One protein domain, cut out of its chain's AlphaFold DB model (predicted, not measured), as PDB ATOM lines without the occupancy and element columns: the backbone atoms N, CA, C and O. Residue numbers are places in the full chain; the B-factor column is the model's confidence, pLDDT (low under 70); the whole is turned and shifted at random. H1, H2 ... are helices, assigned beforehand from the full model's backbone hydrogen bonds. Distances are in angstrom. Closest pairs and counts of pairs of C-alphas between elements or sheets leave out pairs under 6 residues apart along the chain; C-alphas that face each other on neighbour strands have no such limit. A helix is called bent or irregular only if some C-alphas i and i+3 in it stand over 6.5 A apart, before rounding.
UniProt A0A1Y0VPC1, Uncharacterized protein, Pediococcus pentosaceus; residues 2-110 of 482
ATOM      1  N   ALA A   2      54.888  59.189  36.323       92.38
ATOM      2  CA  ALA A   2      56.287  58.915  36.686       92.38
ATOM      3  C   ALA A   2      56.699  57.446  36.517       92.38
ATOM      4  O   ALA A   2      57.860  57.180  36.220       92.38
ATOM      5  N   PHE A   3      55.757  56.501  36.634       94.38
ATOM      6  CA  PHE A   3      56.013  55.087  36.346       94.38
ATOM      7  C   PHE A   3      56.669  54.876  34.972       94.38
ATOM      8  O   PHE A   3      57.646  54.138  34.886       94.38
ATOM      9  N   SER A   4      56.177  55.539  33.920       93.88
ATOM     10  CA  SER A   4      56.697  55.364  32.558       93.88
ATOM     11  C   SER A   4      58.153  55.812  32.438       93.88
ATOM     12  O   SER A   4      58.945  55.127  31.809       93.88
ATOM     13  N   ILE A   5      58.524  56.911  33.102       92.25
ATOM     14  CA  ILE A   5      59.906  57.414  33.123       92.25
ATOM     15  C   ILE A   5      60.812  56.473  33.919       92.25
ATOM     16  O   ILE A   5      61.889  56.106  33.457       92.25
ATOM     17  N   ALA A   6      60.358  56.031  35.093       91.44
ATOM     18  CA  ALA A   6      61.125  55.133  35.950       91.44
ATOM     19  C   ALA A   6      61.399  53.770  35.298       91.44
ATOM     20  O   ALA A   6      62.410  53.142  35.593       91.44
ATOM     21  N   ASN A   7      60.505  53.313  34.417       91.38
ATOM     22  CA  ASN A   7      60.550  51.982  33.816       91.38
ATOM     23  C   ASN A   7      60.874  51.993  32.316       91.38
ATOM     24  O   ASN A   7      60.777  50.947  31.682       91.38
ATOM     25  N   GLN A   8      61.287  53.128  31.740       89.38
ATOM     26  CA  GLN A   8      61.487  53.257  30.290       89.38
ATOM     27  C   GLN A   8      62.546  52.310  29.701       89.38
ATOM     28  O   GLN A   8      62.512  52.007  28.514       89.38
ATOM     29  N   LEU A   9      63.474  51.822  30.532       86.31
ATOM     30  CA  LEU A   9      64.478  50.825  30.141       86.31
ATOM     31  C   LEU A   9      63.865  49.439  29.873       86.31
ATOM     32  O   LEU A   9      64.494  48.603  29.232       86.31
ATOM     33  N   ASN A  10      62.642  49.199  30.348       88.00
ATOM     34  CA  ASN A  10      61.885  47.971  30.139       88.00
ATOM     35  C   ASN A  10      60.724  48.264  29.181       88.00
ATOM     36  O   ASN A  10      59.592  48.457  29.612       88.00
ATOM     37  N   LEU A  11      60.992  48.312  27.873       86.62
ATOM     38  CA  LEU A  11      60.003  48.746  26.873       86.62
ATOM     39  C   LEU A  11      58.676  47.969  26.950       86.62
ATOM     40  O   LEU A  11      57.618  48.586  26.982       86.62
ATOM     41  N   PHE A  12      58.725  46.644  27.115       88.12
ATOM     42  CA  PHE A  12      57.521  45.805  27.230       88.12
ATOM     43  C   PHE A  12      56.681  46.071  28.499       88.12
ATOM     44  O   PHE A  12      55.555  45.591  28.644       88.12
ATOM     45  N   TRP A  13      57.220  46.812  29.474       92.00
ATOM     46  CA  TRP A  13      56.457  47.262  30.640       92.00
ATOM     47  C   TRP A  13      55.579  48.469  30.324       92.00
ATOM     48  O   TRP A  13      54.598  48.699  31.031       92.00
ATOM     49  N   LEU A  14      55.907  49.226  29.275       94.31
ATOM     50  CA  LEU A  14      55.138  50.388  28.836       94.31
ATOM     51  C   LEU A  14      53.873  49.996  28.062       94.31
ATOM     52  O   LEU A  14      52.931  50.783  28.018       94.31
ATOM     53  N   ASP A  15      53.791  48.764  27.558       95.00
ATOM     54  CA  ASP A  15      52.587  48.252  26.893       95.00
ATOM     55  C   ASP A  15      51.381  48.199  27.845       95.00
ATOM     56  O   ASP A  15      50.245  48.451  27.444       95.00
ATOM     57  N   ALA A  16      51.616  47.950  29.138       95.81
ATOM     58  CA  ALA A  16      50.559  47.908  30.146       95.81
ATOM     59  C   ALA A  16      49.842  49.256  30.354       95.81
ATOM     60  O   ALA A  16      48.615  49.289  30.237       95.81
ATOM     61  N   PRO A  17      50.529  50.384  30.627       95.44
ATOM     62  CA  PRO A  17      49.865  51.683  30.701       95.44
ATOM     63  C   PRO A  17      49.283  52.157  29.358       95.44
ATOM     64  O   PRO A  17      48.378  52.986  29.383       95.44
ATOM     65  N   ILE A  18      49.746  51.637  28.212       95.31
ATOM     66  CA  ILE A  18      49.138  51.902  26.894       95.31
ATOM     67  C   ILE A  18      47.798  51.166  26.747       95.31
ATOM     68  O   ILE A  18      46.819  51.755  26.290       95.31
ATOM     69  N   LEU A  19      47.728  49.893  27.153       97.12
ATOM     70  CA  LEU A  19      46.519  49.073  27.032       97.12
ATOM     71  C   LEU A  19      45.485  49.343  28.130       97.12
ATOM     72  O   LEU A  19      44.290  49.183  27.882       97.12
ATOM     73  N   LEU A  20      45.906  49.765  29.325       97.94
ATOM     74  CA  LEU A  20      45.013  49.968  30.471       97.94
ATOM     75  C   LEU A  20      43.806  50.889  30.173       97.94
ATOM     76  O   LEU A  20      42.688  50.494  30.514       97.94
ATOM     77  N   PRO A  21      43.952  52.051  29.502       97.62
ATOM     78  CA  PRO A  21      42.807  52.870  29.102       97.62
ATOM     79  C   PRO A  21      41.813  52.131  28.196       97.62
ATOM     80  O   PRO A  21      40.607  52.271  28.378       97.62
ATOM     81  N   LEU A  22      42.296  51.314  27.251       98.19
ATOM     82  CA  LEU A  22      41.446  50.548  26.330       98.19
ATOM     83  C   LEU A  22      40.728  49.394  27.037       98.19
ATOM     84  O   LEU A  22      39.562  49.124  26.756       98.19
ATOM     85  N   ILE A  23      41.409  48.745  27.984       98.62
ATOM     86  CA  ILE A  23      40.832  47.707  28.844       98.62
ATOM     87  C   ILE A  23      39.671  48.284  29.650       98.62
ATOM     88  O   ILE A  23      38.595  47.689  29.710       98.62
ATOM     89  N   ILE A  24      39.871  49.459  30.245       98.38
ATOM     90  CA  ILE A  24      38.863  50.102  31.087       98.38
ATOM     91  C   ILE A  24      37.727  50.679  30.243       98.38
ATOM     92  O   ILE A  24      36.572  50.504  30.614       98.38
ATOM     93  N   LEU A  25      38.014  51.210  29.050       97.81
ATOM     94  CA  LEU A  25      36.989  51.560  28.062       97.81
ATOM     95  C   LEU A  25      36.132  50.342  27.675       97.81
ATOM     96  O   LEU A  25      34.908  50.432  27.594       97.81
ATOM     97  N   GLY A  26      36.762  49.185  27.456       98.00
ATOM     98  CA  GLY A  26      36.052  47.937  27.195       98.00
ATOM     99  C   GLY A  26      35.206  47.481  28.381       98.00
ATOM    100  O   GLY A  26      34.107  46.966  28.186       98.00
ATOM    101  N   LEU A  27      35.694  47.695  29.603       97.94
ATOM    102  CA  LEU A  27      34.959  47.388  30.825       97.94
ATOM    103  C   LEU A  27      33.762  48.330  31.027       97.94
ATOM    104  O   LEU A  27      32.693  47.864  31.412       97.94
ATOM    105  N   ASP A  28      33.897  49.618  30.711       97.19
ATOM    106  CA  ASP A  28      32.780  50.569  30.710       97.19
ATOM    107  C   ASP A  28      31.729  50.175  29.660       97.19
ATOM    108  O   ASP A  28      30.541  50.095  29.976       97.19
ATOM    109  N   ALA A  29      32.142  49.805  28.440       97.00
ATOM    110  CA  ALA A  29      31.234  49.293  27.407       97.00
ATOM    111  C   ALA A  29      30.523  47.992  27.836       97.00
ATOM    112  O   ALA A  29      29.344  47.786  27.528       97.00
ATOM    113  N   LEU A  30      31.200  47.130  28.597       97.12
ATOM    114  CA  LEU A  30      30.591  45.948  29.204       97.12
ATOM    115  C   LEU A  30      29.537  46.344  30.244       97.12
ATOM    116  O   LEU A  30      28.430  45.807  30.220       97.12
ATOM    117  N   ILE A  31      29.848  47.284  31.139       96.56
ATOM    118  CA  ILE A  31      28.948  47.708  32.223       96.56
ATOM    119  C   ILE A  31      27.714  48.442  31.683       96.56
ATOM    120  O   ILE A  31      26.602  48.179  32.153       96.56
ATOM    121  N   ASP A  32      27.909  49.346  30.724       95.62
ATOM    122  CA  ASP A  32      26.869  50.253  30.235       95.62
ATOM    123  C   ASP A  32      26.083  49.647  29.059       95.62
ATOM    124  O   ASP A  32      24.868  49.825  28.969       95.62
ATOM    125  N   GLN A  33      26.742  48.882  28.180       94.88
ATOM    126  CA  GLN A  33      26.162  48.393  26.919       94.88
ATOM    127  C   GLN A  33      26.094  46.859  26.825       94.88
ATOM    128  O   GLN A  33      25.583  46.331  25.838       94.88
ATOM    129  N   ASN A  34      26.568  46.116  27.836       92.38
ATOM    130  CA  ASN A  34      26.733  44.651  27.805       92.38
ATOM    131  C   ASN A  34      27.641  44.157  26.658       92.38
ATOM    132  O   ASN A  34      27.551  43.001  26.241       92.38
ATOM    133  N   GLN A  35      28.522  45.016  26.133       95.00
ATOM    134  CA  GLN A  35      29.443  44.651  25.060       95.00
ATOM    135  C   GLN A  35      30.760  44.122  25.625       95.00
ATOM    136  O   GLN A  35      31.532  44.853  26.231       95.00
ATOM    137  N   ILE A  36      31.044  42.848  25.366       96.62
ATOM    138  CA  ILE A  36      32.225  42.166  25.916       96.62
ATOM    139  C   ILE A  36      33.465  42.250  25.014       96.62
ATOM    140  O   ILE A  36      34.581  42.041  25.478       96.62
ATOM    141  N   LYS A  37      33.290  42.553  23.719       97.25
ATOM    142  CA  LYS A  37      34.333  42.380  22.691       97.25
ATOM    143  C   LYS A  37      35.610  43.162  23.003       97.25
ATOM    144  O   LYS A  37      36.689  42.585  22.987       97.25
ATOM    145  N   ILE A  38      35.488  44.455  23.308       97.56
ATOM    146  CA  ILE A  38      36.649  45.327  23.544       97.56
ATOM    147  C   ILE A  38      37.423  44.861  24.778       97.56
ATOM    148  O   ILE A  38      38.642  44.718  24.708       97.56
ATOM    149  N   PHE A  39      36.724  44.566  25.879       98.38
ATOM    150  CA  PHE A  39      37.354  44.063  27.100       98.38
ATOM    151  C   PHE A  39      38.061  42.727  26.857       98.38
ATOM    152  O   PHE A  39      39.235  42.590  27.187       98.38
ATOM    153  N   VAL A  40      37.383  41.766  26.220       98.44
ATOM    154  CA  VAL A  40      37.949  40.443  25.924       98.44
ATOM    155  C   VAL A  40      39.194  40.560  25.050       98.44
ATOM    156  O   VAL A  40      40.226  39.988  25.396       98.44
ATOM    157  N   THR A  41      39.140  41.321  23.956       98.25
ATOM    158  CA  THR A  41      40.287  41.480  23.052       98.25
ATOM    159  C   THR A  41      41.459  42.159  23.754       98.25
ATOM    160  O   THR A  41      42.572  41.639  23.735       98.25
ATOM    161  N   THR A  42      41.226  43.296  24.409       98.19
ATOM    162  CA  THR A  42      42.307  44.080  25.032       98.19
ATOM    163  C   THR A  42      42.923  43.375  26.240       98.19
ATOM    164  O   THR A  42      44.147  43.372  26.366       98.19
ATOM    165  N   MET A  43      42.131  42.698  27.082       98.25
ATOM    166  CA  MET A  43      42.679  41.884  28.176       98.25
ATOM    167  C   MET A  43      43.386  40.625  27.679       98.25
ATOM    168  O   MET A  43      44.425  40.277  28.235       98.25
ATOM    169  N   SER A  44      42.897  39.966  26.623       98.12
ATOM    170  CA  SER A  44      43.608  38.817  26.032       98.12
ATOM    171  C   SER A  44      44.975  39.237  25.497       98.12
ATOM    172  O   SER A  44      45.974  38.581  25.786       98.12
ATOM    173  N   LEU A  45      45.038  40.369  24.785       97.38
ATOM    174  CA  LEU A  45      46.302  40.960  24.341       97.38
ATOM    175  C   LEU A  45      47.208  41.283  25.528       97.38
ATOM    176  O   LEU A  45      48.393  40.973  25.479       97.38
ATOM    177  N   MET A  46      46.662  41.834  26.615       97.69
ATOM    178  CA  MET A  46      47.452  42.134  27.806       97.69
ATOM    179  C   MET A  46      48.074  40.875  28.423       97.69
ATOM    180  O   MET A  46      49.253  40.891  28.766       97.69
ATOM    181  N   VAL A  47      47.322  39.771  28.516       96.94
ATOM    182  CA  VAL A  47      47.841  38.477  29.002       96.94
ATOM    183  C   VAL A  47      48.954  37.948  28.094       96.94
ATOM    184  O   VAL A  47      49.977  37.492  28.601       96.94
ATOM    185  N   ILE A  48      48.780  38.039  26.772       95.75
ATOM    186  CA  ILE A  48      49.764  37.568  25.784       95.75
ATOM    187  C   ILE A  48      51.046  38.410  25.827       95.75
ATOM    188  O   ILE A  48      52.142  37.858  25.825       95.75
ATOM    189  N   ILE A  49      50.916  39.738  25.876       94.44
ATOM    190  CA  ILE A  49      52.043  40.678  25.832       94.44
ATOM    191  C   ILE A  49      52.810  40.673  27.156       94.44
ATOM    192  O   ILE A  49      54.039  40.638  27.175       94.44
ATOM    193  N   ASN A  50      52.094  40.733  28.279       93.56
ATOM    194  CA  ASN A  50      52.707  40.842  29.595       93.56
ATOM    195  C   ASN A  50      51.786  40.253  30.672       93.56
ATOM    196  O   ASN A  50      51.066  40.966  31.377       93.56
ATOM    197  N   TYR A  51      51.866  38.929  30.830       91.06
ATOM    198  CA  TYR A  51      51.102  38.168  31.825       91.06
ATOM    199  C   TYR A  51      51.258  38.713  33.256       91.06
ATOM    200  O   TYR A  51      50.325  38.653  34.057       91.06
ATOM    201  N   TYR A  52      52.427  39.275  33.576       90.19
ATOM    202  CA  TYR A  52      52.729  39.816  34.895       90.19
ATOM    203  C   TYR A  52      51.878  41.057  35.204       90.19
ATOM    204  O   TYR A  52      51.270  41.143  36.272       90.19
ATOM    205  N   PHE A  53      51.768  42.002  34.266       94.94
ATOM    206  CA  PHE A  53      50.870  43.145  34.439       94.94
ATOM    207  C   PHE A  53      49.408  42.810  34.196       94.94
ATOM    208  O   PHE A  53      48.553  43.426  34.833       94.94
ATOM    209  N   ALA A  54      49.106  41.807  33.373       96.44
ATOM    210  CA  ALA A  54      47.743  41.314  33.216       96.44
ATOM    211  C   ALA A  54      47.149  40.825  34.547       96.44
ATOM    212  O   ALA A  54      45.984  41.103  34.817       96.44
ATOM    213  N   TYR A  55      47.947  40.187  35.413       95.56
ATOM    214  CA  TYR A  55      47.525  39.819  36.771       95.56
ATOM    215  C   TYR A  55      47.118  41.047  37.605       95.56
ATOM    216  O   TYR A  55      46.004  41.105  38.133       95.56
ATOM    217  N   MET A  56      47.984  42.064  37.678       97.38
ATOM    218  CA  MET A  56      47.717  43.290  38.445       97.38
ATOM    219  C   MET A  56      46.512  44.061  37.882       97.38
ATOM    220  O   MET A  56      45.636  44.499  38.627       97.38
ATOM    221  N   ILE A  57      46.435  44.199  36.556       98.44
ATOM    222  CA  ILE A  57      45.299  44.838  35.885       98.44
ATOM    223  C   ILE A  57      44.026  44.018  36.111       98.44
ATOM    224  O   ILE A  57      42.977  44.600  36.360       98.44
ATOM    225  N   GLY A  58      44.105  42.687  36.119       98.00
ATOM    226  CA  GLY A  58      42.977  41.810  36.415       98.00
ATOM    227  C   GLY A  58      42.340  42.111  37.769       98.00
ATOM    228  O   GLY A  58      41.137  42.373  37.829       98.00
ATOM    229  N   ILE A  59      43.151  42.206  38.829       98.25
ATOM    230  CA  ILE A  59      42.697  42.640  40.163       98.25
ATOM    231  C   ILE A  59      42.026  44.016  40.082       98.25
ATOM    232  O   ILE A  59      40.931  44.215  40.614       98.25
ATOM    233  N   PHE A  60      42.651  44.970  39.391       98.56
ATOM    234  CA  PHE A  60      42.100  46.314  39.254       98.56
ATOM    235  C   PHE A  60      40.765  46.344  38.504       98.56
ATOM    236  O   PHE A  60      39.861  47.053  38.934       98.56
ATOM    237  N   THR A  61      40.597  45.562  37.435       98.56
ATOM    238  CA  THR A  61      39.327  45.507  36.693       98.56
ATOM    239  C   THR A  61      38.188  44.998  37.568       98.56
ATOM    240  O   THR A  61      37.072  45.492  37.438       98.56
ATOM    241  N   LEU A  62      38.450  44.062  38.489       98.19
ATOM    242  CA  LEU A  62      37.451  43.600  39.453       98.19
ATOM    243  C   LEU A  62      37.072  44.725  40.420       98.19
ATOM    244  O   LEU A  62      35.890  45.014  40.597       98.19
ATOM    245  N   ILE A  63      38.066  45.399  41.003       98.12
ATOM    246  CA  ILE A  63      37.848  46.529  41.918       98.12
ATOM    247  C   ILE A  63      37.063  47.651  41.219       98.12
ATOM    248  O   ILE A  63      36.075  48.151  41.760       98.12
ATOM    249  N   TYR A  64      37.469  48.016  40.001       98.38
ATOM    250  CA  TYR A  64      36.813  49.034  39.187       98.38
ATOM    251  C   TYR A  64      35.378  48.631  38.833       98.38
ATOM    252  O   TYR A  64      34.460  49.432  39.009       98.38
ATOM    253  N   PHE A  65      35.162  47.382  38.405       98.06
ATOM    254  CA  PHE A  65      33.834  46.849  38.099       98.06
ATOM    255  C   PHE A  65      32.903  46.946  39.311       98.06
ATOM    256  O   PHE A  65      31.803  47.481  39.188       98.06
ATOM    257  N   LEU A  66      33.349  46.511  40.494       96.69
ATOM    258  CA  LEU A  66      32.548  46.569  41.721       96.69
ATOM    259  C   LEU A  66      32.169  48.007  42.112       96.69
ATOM    260  O   LEU A  66      31.053  48.246  42.580       96.69
ATOM    261  N   TRP A  67      33.067  48.970  41.899       96.56
ATOM    262  CA  TRP A  67      32.796  50.384  42.170       96.56
ATOM    263  C   TRP A  67      31.857  51.020  41.140       96.56
ATOM    264  O   TRP A  67      30.879  51.669  41.519       96.56
ATOM    265  N   ARG A  68      32.121  50.821  39.846       95.25
ATOM    266  CA  ARG A  68      31.403  51.490  38.753       95.25
ATOM    267  C   ARG A  68      30.042  50.863  38.457       95.25
ATOM    268  O   ARG A  68      29.113  51.589  38.098       95.25
ATOM    269  N   ALA A  69      29.909  49.545  38.614       93.88
ATOM    270  CA  ALA A  69      28.695  48.800  38.285       93.88
ATOM    271  C   ALA A  69      27.631  48.811  39.396       93.88
ATOM    272  O   ALA A  69      26.590  48.187  39.209       93.88
ATOM    273  N   SER A  70      27.865  49.494  40.523       88.69
ATOM    274  CA  SER A  70      26.947  49.537  41.669       88.69
ATOM    275  C   SER A  70      25.673  50.368  41.390       88.69
ATOM    276  O   SER A  70      25.796  51.507  40.932       88.69
ATOM    277  N   PRO A  71      24.454  49.859  41.691       89.44
ATOM    278  CA  PRO A  71      24.161  48.540  42.259       89.44
ATOM    279  C   PRO A  71      24.357  47.408  41.241       89.44
ATOM    280  O   PRO A  71      23.975  47.519  40.075       89.44
ATOM    281  N   LEU A  72      24.932  46.298  41.710       91.75
ATOM    282  CA  LEU A  72      25.219  45.137  40.875       91.75
ATOM    283  C   LEU A  72      23.926  44.465  40.404       91.75
ATOM    284  O   LEU A  72      23.000  44.251  41.183       91.75
ATOM    285  N   SER A  73      23.895  44.074  39.130       94.31
ATOM    286  CA  SER A  73      22.848  43.223  38.573       94.31
ATOM    287  C   SER A  73      23.436  41.893  38.114       94.31
ATOM    288  O   SER A  73      24.569  41.837  37.628       94.31
ATOM    289  N   TRP A  74      22.645  40.823  38.215       93.62
ATOM    290  CA  TRP A  74      23.039  39.489  37.753       93.62
ATOM    291  C   TRP A  74      23.500  39.481  36.298       93.62
ATOM    292  O   TRP A  74      24.490  38.835  35.970       93.62
ATOM    293  N   LYS A  75      22.838  40.265  35.438       93.50
ATOM    294  CA  LYS A  75      23.223  40.406  34.033       93.50
ATOM    295  C   LYS A  75      24.646  40.954  33.888       93.50
ATOM    296  O   LYS A  75      25.426  40.378  33.136       93.50
ATOM    297  N   LYS A  76      25.010  42.015  34.619       94.00
ATOM    298  CA  LYS A  76      26.365  42.595  34.563       94.00
ATOM    299  C   LYS A  76      27.418  41.617  35.081       94.00
ATOM    300  O   LYS A  76      28.455  41.454  34.446       94.00
ATOM    301  N   ILE A  77      27.135  40.940  36.197       96.12
ATOM    302  CA  ILE A  77      28.029  39.924  36.776       96.12
ATOM    303  C   ILE A  77      28.261  38.790  35.774       96.12
ATOM    304  O   ILE A  77      29.405  38.417  35.529       96.12
ATOM    305  N   PHE A  78      27.193  38.288  35.150       96.56
ATOM    306  CA  PHE A  78      27.283  37.228  34.153       96.56
ATOM    307  C   PHE A  78      28.185  37.622  32.976       96.56
ATOM    308  O   PHE A  78      29.107  36.878  32.657       96.56
ATOM    309  N   HIS A  79      27.993  38.806  32.379       95.94
ATOM    310  CA  HIS A  79      28.830  39.260  31.256       95.94
ATOM    311  C   HIS A  79      30.290  39.482  31.675       95.94
ATOM    312  O   HIS A  79      31.197  39.189  30.897       95.94
ATOM    313  N   TYR A  80      30.536  39.957  32.899       97.62
ATOM    314  CA  TYR A  80      31.890  40.114  33.432       97.62
ATOM    315  C   TYR A  80      32.600  38.760  33.578       97.62
ATOM    316  O   TYR A  80      33.701  38.580  33.057       97.62
ATOM    317  N   VAL A  81      31.946  37.778  34.208       97.56
ATOM    318  CA  VAL A  81      32.488  36.418  34.371       97.56
ATOM    319  C   VAL A  81      32.674  35.735  33.013       97.56
ATOM    320  O   VAL A  81      33.736  35.176  32.748       97.56
ATOM    321  N   GLN A  82      31.686  35.837  32.122       97.56
ATOM    322  CA  GLN A  82      31.764  35.306  30.760       97.56
ATOM    323  C   GLN A  82      32.953  35.895  29.992       97.56
ATOM    324  O   GLN A  82      33.662  35.172  29.294       97.56
ATOM    325  N   SER A  83      33.206  37.195  30.141       97.88
ATOM    326  CA  SER A  83      34.337  37.845  29.482       97.88
ATOM    327  C   SER A  83      35.675  37.294  29.958       97.88
ATOM    328  O   SER A  83      36.551  37.041  29.138       97.88
ATOM    329  N   TRP A  84      35.831  37.043  31.259       98.12
ATOM    330  CA  TRP A  84      37.045  36.425  31.793       98.12
ATOM    331  C   TRP A  84      37.266  35.001  31.288       98.12
ATOM    332  O   TRP A  84      38.403  34.645  30.984       98.12
ATOM    333  N   ILE A  85      36.199  34.213  31.121       98.00
ATOM    334  CA  ILE A  85      36.296  32.887  30.491       98.00
ATOM    335  C   ILE A  85      36.864  33.023  29.073       98.00
ATOM    336  O   ILE A  85      37.813  32.322  28.725       98.00
ATOM    337  N   TYR A  86      36.354  33.963  28.273       98.19
ATOM    338  CA  TYR A  86      36.886  34.195  26.927       98.19
ATOM    339  C   TYR A  86      38.325  34.707  26.927       98.19
ATOM    340  O   TYR A  86      39.111  34.261  26.094       98.19
ATOM    341  N   VAL A  87      38.702  35.578  27.869       98.25
ATOM    342  CA  VAL A  87      40.098  36.022  28.024       98.25
ATOM    343  C   VAL A  87      41.017  34.827  28.266       98.25
ATOM    344  O   VAL A  87      42.042  34.703  27.596       98.25
ATOM    345  N   LEU A  88      40.644  33.913  29.167       96.81
ATOM    346  CA  LEU A  88      41.433  32.712  29.457       96.81
ATOM    347  C   LEU A  88      41.537  31.780  28.246       96.81
ATOM    348  O   LEU A  88      42.615  31.253  27.981       96.81
ATOM    349  N   VAL A  89      40.454  31.602  27.486       97.50
ATOM    350  CA  VAL A  89      40.461  30.754  26.284       97.50
ATOM    351  C   VAL A  89      41.330  31.365  25.180       97.50
ATOM    352  O   VAL A  89      42.202  30.686  24.644       97.50
ATOM    353  N   PHE A  90      41.149  32.647  24.854       97.38
ATOM    354  CA  PHE A  90      41.873  33.281  23.746       97.38
ATOM    355  C   PHE A  90      43.352  33.531  24.037       97.38
ATOM    356  O   PHE A  90      44.153  33.587  23.106       97.38
ATOM    357  N   SER A  91      43.741  33.640  25.308       97.25
ATOM    358  CA  SER A  91      45.147  33.789  25.702       97.25
ATOM    359  C   SER A  91      45.834  32.468  26.083       97.25
ATOM    360  O   SER A  91      47.005  32.490  26.467       97.25
ATOM    361  N   ALA A  92      45.154  31.319  25.948       96.19
ATOM    362  CA  ALA A  92      45.651  29.997  26.358       96.19
ATOM    363  C   ALA A  92      47.005  29.624  25.751       96.19
ATOM    364  O   ALA A  92      47.865  29.088  26.449       96.19
ATOM    365  N   ILE A  93      47.228  29.986  24.484       93.62
ATOM    366  CA  ILE A  93      48.493  29.738  23.781       93.62
ATOM    367  C   ILE A  93      49.699  30.396  24.469       93.62
ATOM    368  O   ILE A  93      50.811  29.888  24.368       93.62
ATOM    369  N   ALA A  94      49.482  31.500  25.191       92.81
ATOM    370  CA  ALA A  94      50.524  32.203  25.924       92.81
ATOM    371  C   ALA A  94      50.565  31.779  27.397       92.81
ATOM    372  O   ALA A  94      51.621  31.386  27.890       92.81
ATOM    373  N   TRP A  95      49.439  31.834  28.120       91.62
ATOM    374  CA  TRP A  95      49.483  31.635  29.573       91.62
ATOM    375  C   TRP A  95      49.723  30.179  29.981       91.62
ATOM    376  O   TRP A  95      50.330  29.962  31.028       91.62
ATOM    377  N   MET A  96      49.309  29.180  29.187       92.44
ATOM    378  CA  MET A  96      49.494  27.771  29.566       92.44
ATOM    379  C   MET A  96      50.975  27.353  29.586       92.44
ATOM    380  O   MET A  96      51.413  26.842  30.620       92.44
ATOM    381  N   PRO A  97      51.788  27.600  28.531       90.44
ATOM    382  CA  PRO A  97      53.224  27.324  28.591       90.44
ATOM    383  C   PRO A  97      53.932  28.118  29.693       90.44
ATOM    384  O   PRO A  97      54.820  27.593  30.361       90.44
ATOM    385  N   ILE A  98      53.514  29.368  29.923       88.44
ATOM    386  CA  ILE A  98      54.078  30.218  30.979       88.44
ATOM    387  C   ILE A  98      53.783  29.633  32.358       88.44
ATOM    388  O   ILE A  98      54.687  29.561  33.185       88.44
ATOM    389  N   LEU A  99      52.549  29.190  32.614       87.50
ATOM    390  CA  LEU A  99      52.194  28.549  33.877       87.50
ATOM    391  C   LEU A  99      53.049  27.299  34.103       87.50
ATOM    392  O   LEU A  99      53.588  27.123  35.193       87.50
ATOM    393  N   TRP A 100      53.225  26.475  33.067       85.75
ATOM    394  CA  TRP A 100      54.089  25.300  33.142       85.75
ATOM    395  C   TRP A 100      55.540  25.680  33.473       85.75
ATOM    396  O   TRP A 100      56.100  25.143  34.427       85.75
ATOM    397  N   ALA A 101      56.118  26.661  32.777       83.19
ATOM    398  CA  ALA A 101      57.479  27.134  33.037       83.19
ATOM    399  C   ALA A 101      57.640  27.739  34.445       83.19
ATOM    400  O   ALA A 101      58.638  27.500  35.124       83.19
ATOM    401  N   LEU A 102      56.651  28.498  34.927       82.44
ATOM    402  CA  LEU A 102      56.679  29.088  36.268       82.44
ATOM    403  C   LEU A 102      56.639  28.018  37.359       82.44
ATOM    404  O   LEU A 102      57.384  28.139  38.331       82.44
ATOM    405  N   LEU A 103      55.829  26.970  37.188       81.81
ATOM    406  CA  LEU A 103      55.759  25.846  38.125       81.81
ATOM    407  C   LEU A 103      57.086  25.075  38.219       81.81
ATOM    408  O   LEU A 103      57.426  24.605  39.302       81.81
ATOM    409  N   HIS A 104      57.851  24.993  37.126       75.50
ATOM    410  CA  HIS A 104      59.141  24.284  37.070       75.50
ATOM    411  C   HIS A 104      60.367  25.181  37.307       75.50
ATOM    412  O   HIS A 104      61.491  24.687  37.357       75.50
ATOM    413  N   GLY A 105      60.169  26.490  37.462       72.50
ATOM    414  CA  GLY A 105      61.226  27.449  37.772       72.50
ATOM    415  C   GLY A 105      60.877  28.267  39.008       72.50
ATOM    416  O   GLY A 105      61.133  27.875  40.146       72.50
ATOM    417  N   LYS A 106      60.262  29.433  38.789       65.19
ATOM    418  CA  LYS A 106      60.062  30.449  39.831       65.19
ATOM    419  C   LYS A 106      59.194  30.023  41.011       65.19
ATOM    420  O   LYS A 106      59.366  30.598  42.082       65.19
ATOM    421  N   ALA A 107      58.276  29.073  40.858       61.03
ATOM    422  CA  ALA A 107      57.380  28.661  41.939       61.03
ATOM    423  C   ALA A 107      58.136  28.117  43.166       61.03
ATOM    424  O   ALA A 107      57.643  28.256  44.285       61.03
ATOM    425  N   GLN A 108      59.354  27.594  42.983       61.00
ATOM    426  CA  GLN A 108      60.210  27.138  44.084       61.00
ATOM    427  C   GLN A 108      60.683  28.272  45.013       61.00
ATOM    428  O   GLN A 108      61.023  28.011  46.163       61.00
ATOM    429  N   TYR A 109      60.654  29.526  44.550       60.56
ATOM    430  CA  TYR A 109      61.050  30.713  45.321       60.56
ATOM    431  C   TYR A 109      59.854  31.480  45.906       60.56
ATOM    432  O   TYR A 109      59.974  32.659  46.240       60.56
ATOM    433  N   THR A 110      58.678  30.852  45.984       69.81
ATOM    434  CA  THR A 110      57.483  31.478  46.567       69.81
ATOM    435  C   THR A 110      57.685  31.718  48.061       69.81
ATOM    436  O   THR A 110      58.114  30.825  48.793       69.81
TER     437      THR A 110
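AT A GLANCE: This is residues 2 to 110 of the 482 residues of an uncharacterized protein of Pediococcus pentosaceus (UniProt A0A1Y0VPC1). The longest helix, the bent H2, forms one side of a four-helix, up-and-down bundle in which H2b, H3, H4 and H5 each run against the one before. H1 folds back over H2a, and H6 with the short H7 extends beyond H5 at the same end of the bundle. The printed part has 109 residues with seven named helices, H1 to H7 in order, and no named strand; its class is all helix. It is compact, with a radius of gyration of the C-alphas of 15.0 A and spans of 41 by 33 by 23 A.

IN THESE COORDINATES: H2, residues 11 to 33, was assigned as one helix by its hydrogen bonds but is bent: C-alphas 18 and 21 are 6.8 A apart. Its arms are H2a, residues 11 to 18, and H2b, residues 21 to 33, 17.4 A long. C-alpha 11 is at (60.003, 48.746, 26.873). H1 is residues 2 to 6, H3 37 to 49 with 18.1 A, H4 51 to 68 with 24.8 A, H5 74 to 90 with 24.3 A, H6 92 to 104 with 18.1 A and H7 106 to 109, where C-alpha 109 is at (61.050, 30.713, 45.321).

HOW THE PARTS SIT: H2b and the hub H3 form a helical hairpin, C-alphas 26 and 39 closest at 4.1 A. H3 and H4 form another, C-alphas 47 and 54 at 5.1 A. H3 touches H5, C-alphas 44 and 87 at 4.9 A, at a steep tilt of 38 degrees. H3 and H6 touch only at their ends, C-alphas 48 and 94 at 5.4 A. H1 is close to but not clearly touching H2a; H6 and H7 meet only through their link. O i to N i+4 pairs are all within hydrogen-bond range in H1, H2b, H3 and H5, against 13 of 14 in H4, 8 of 9 in H6 and 1 of 4 in H2a, which has 2 of 5 for i+3; H7 is too short for such a pair.

THE WHOLE: C-alphas 33 and 108 are farthest apart, 43.7 A. The printed part has no cut, and its links are tight. Residues 106 to 110 have pLDDT under 70.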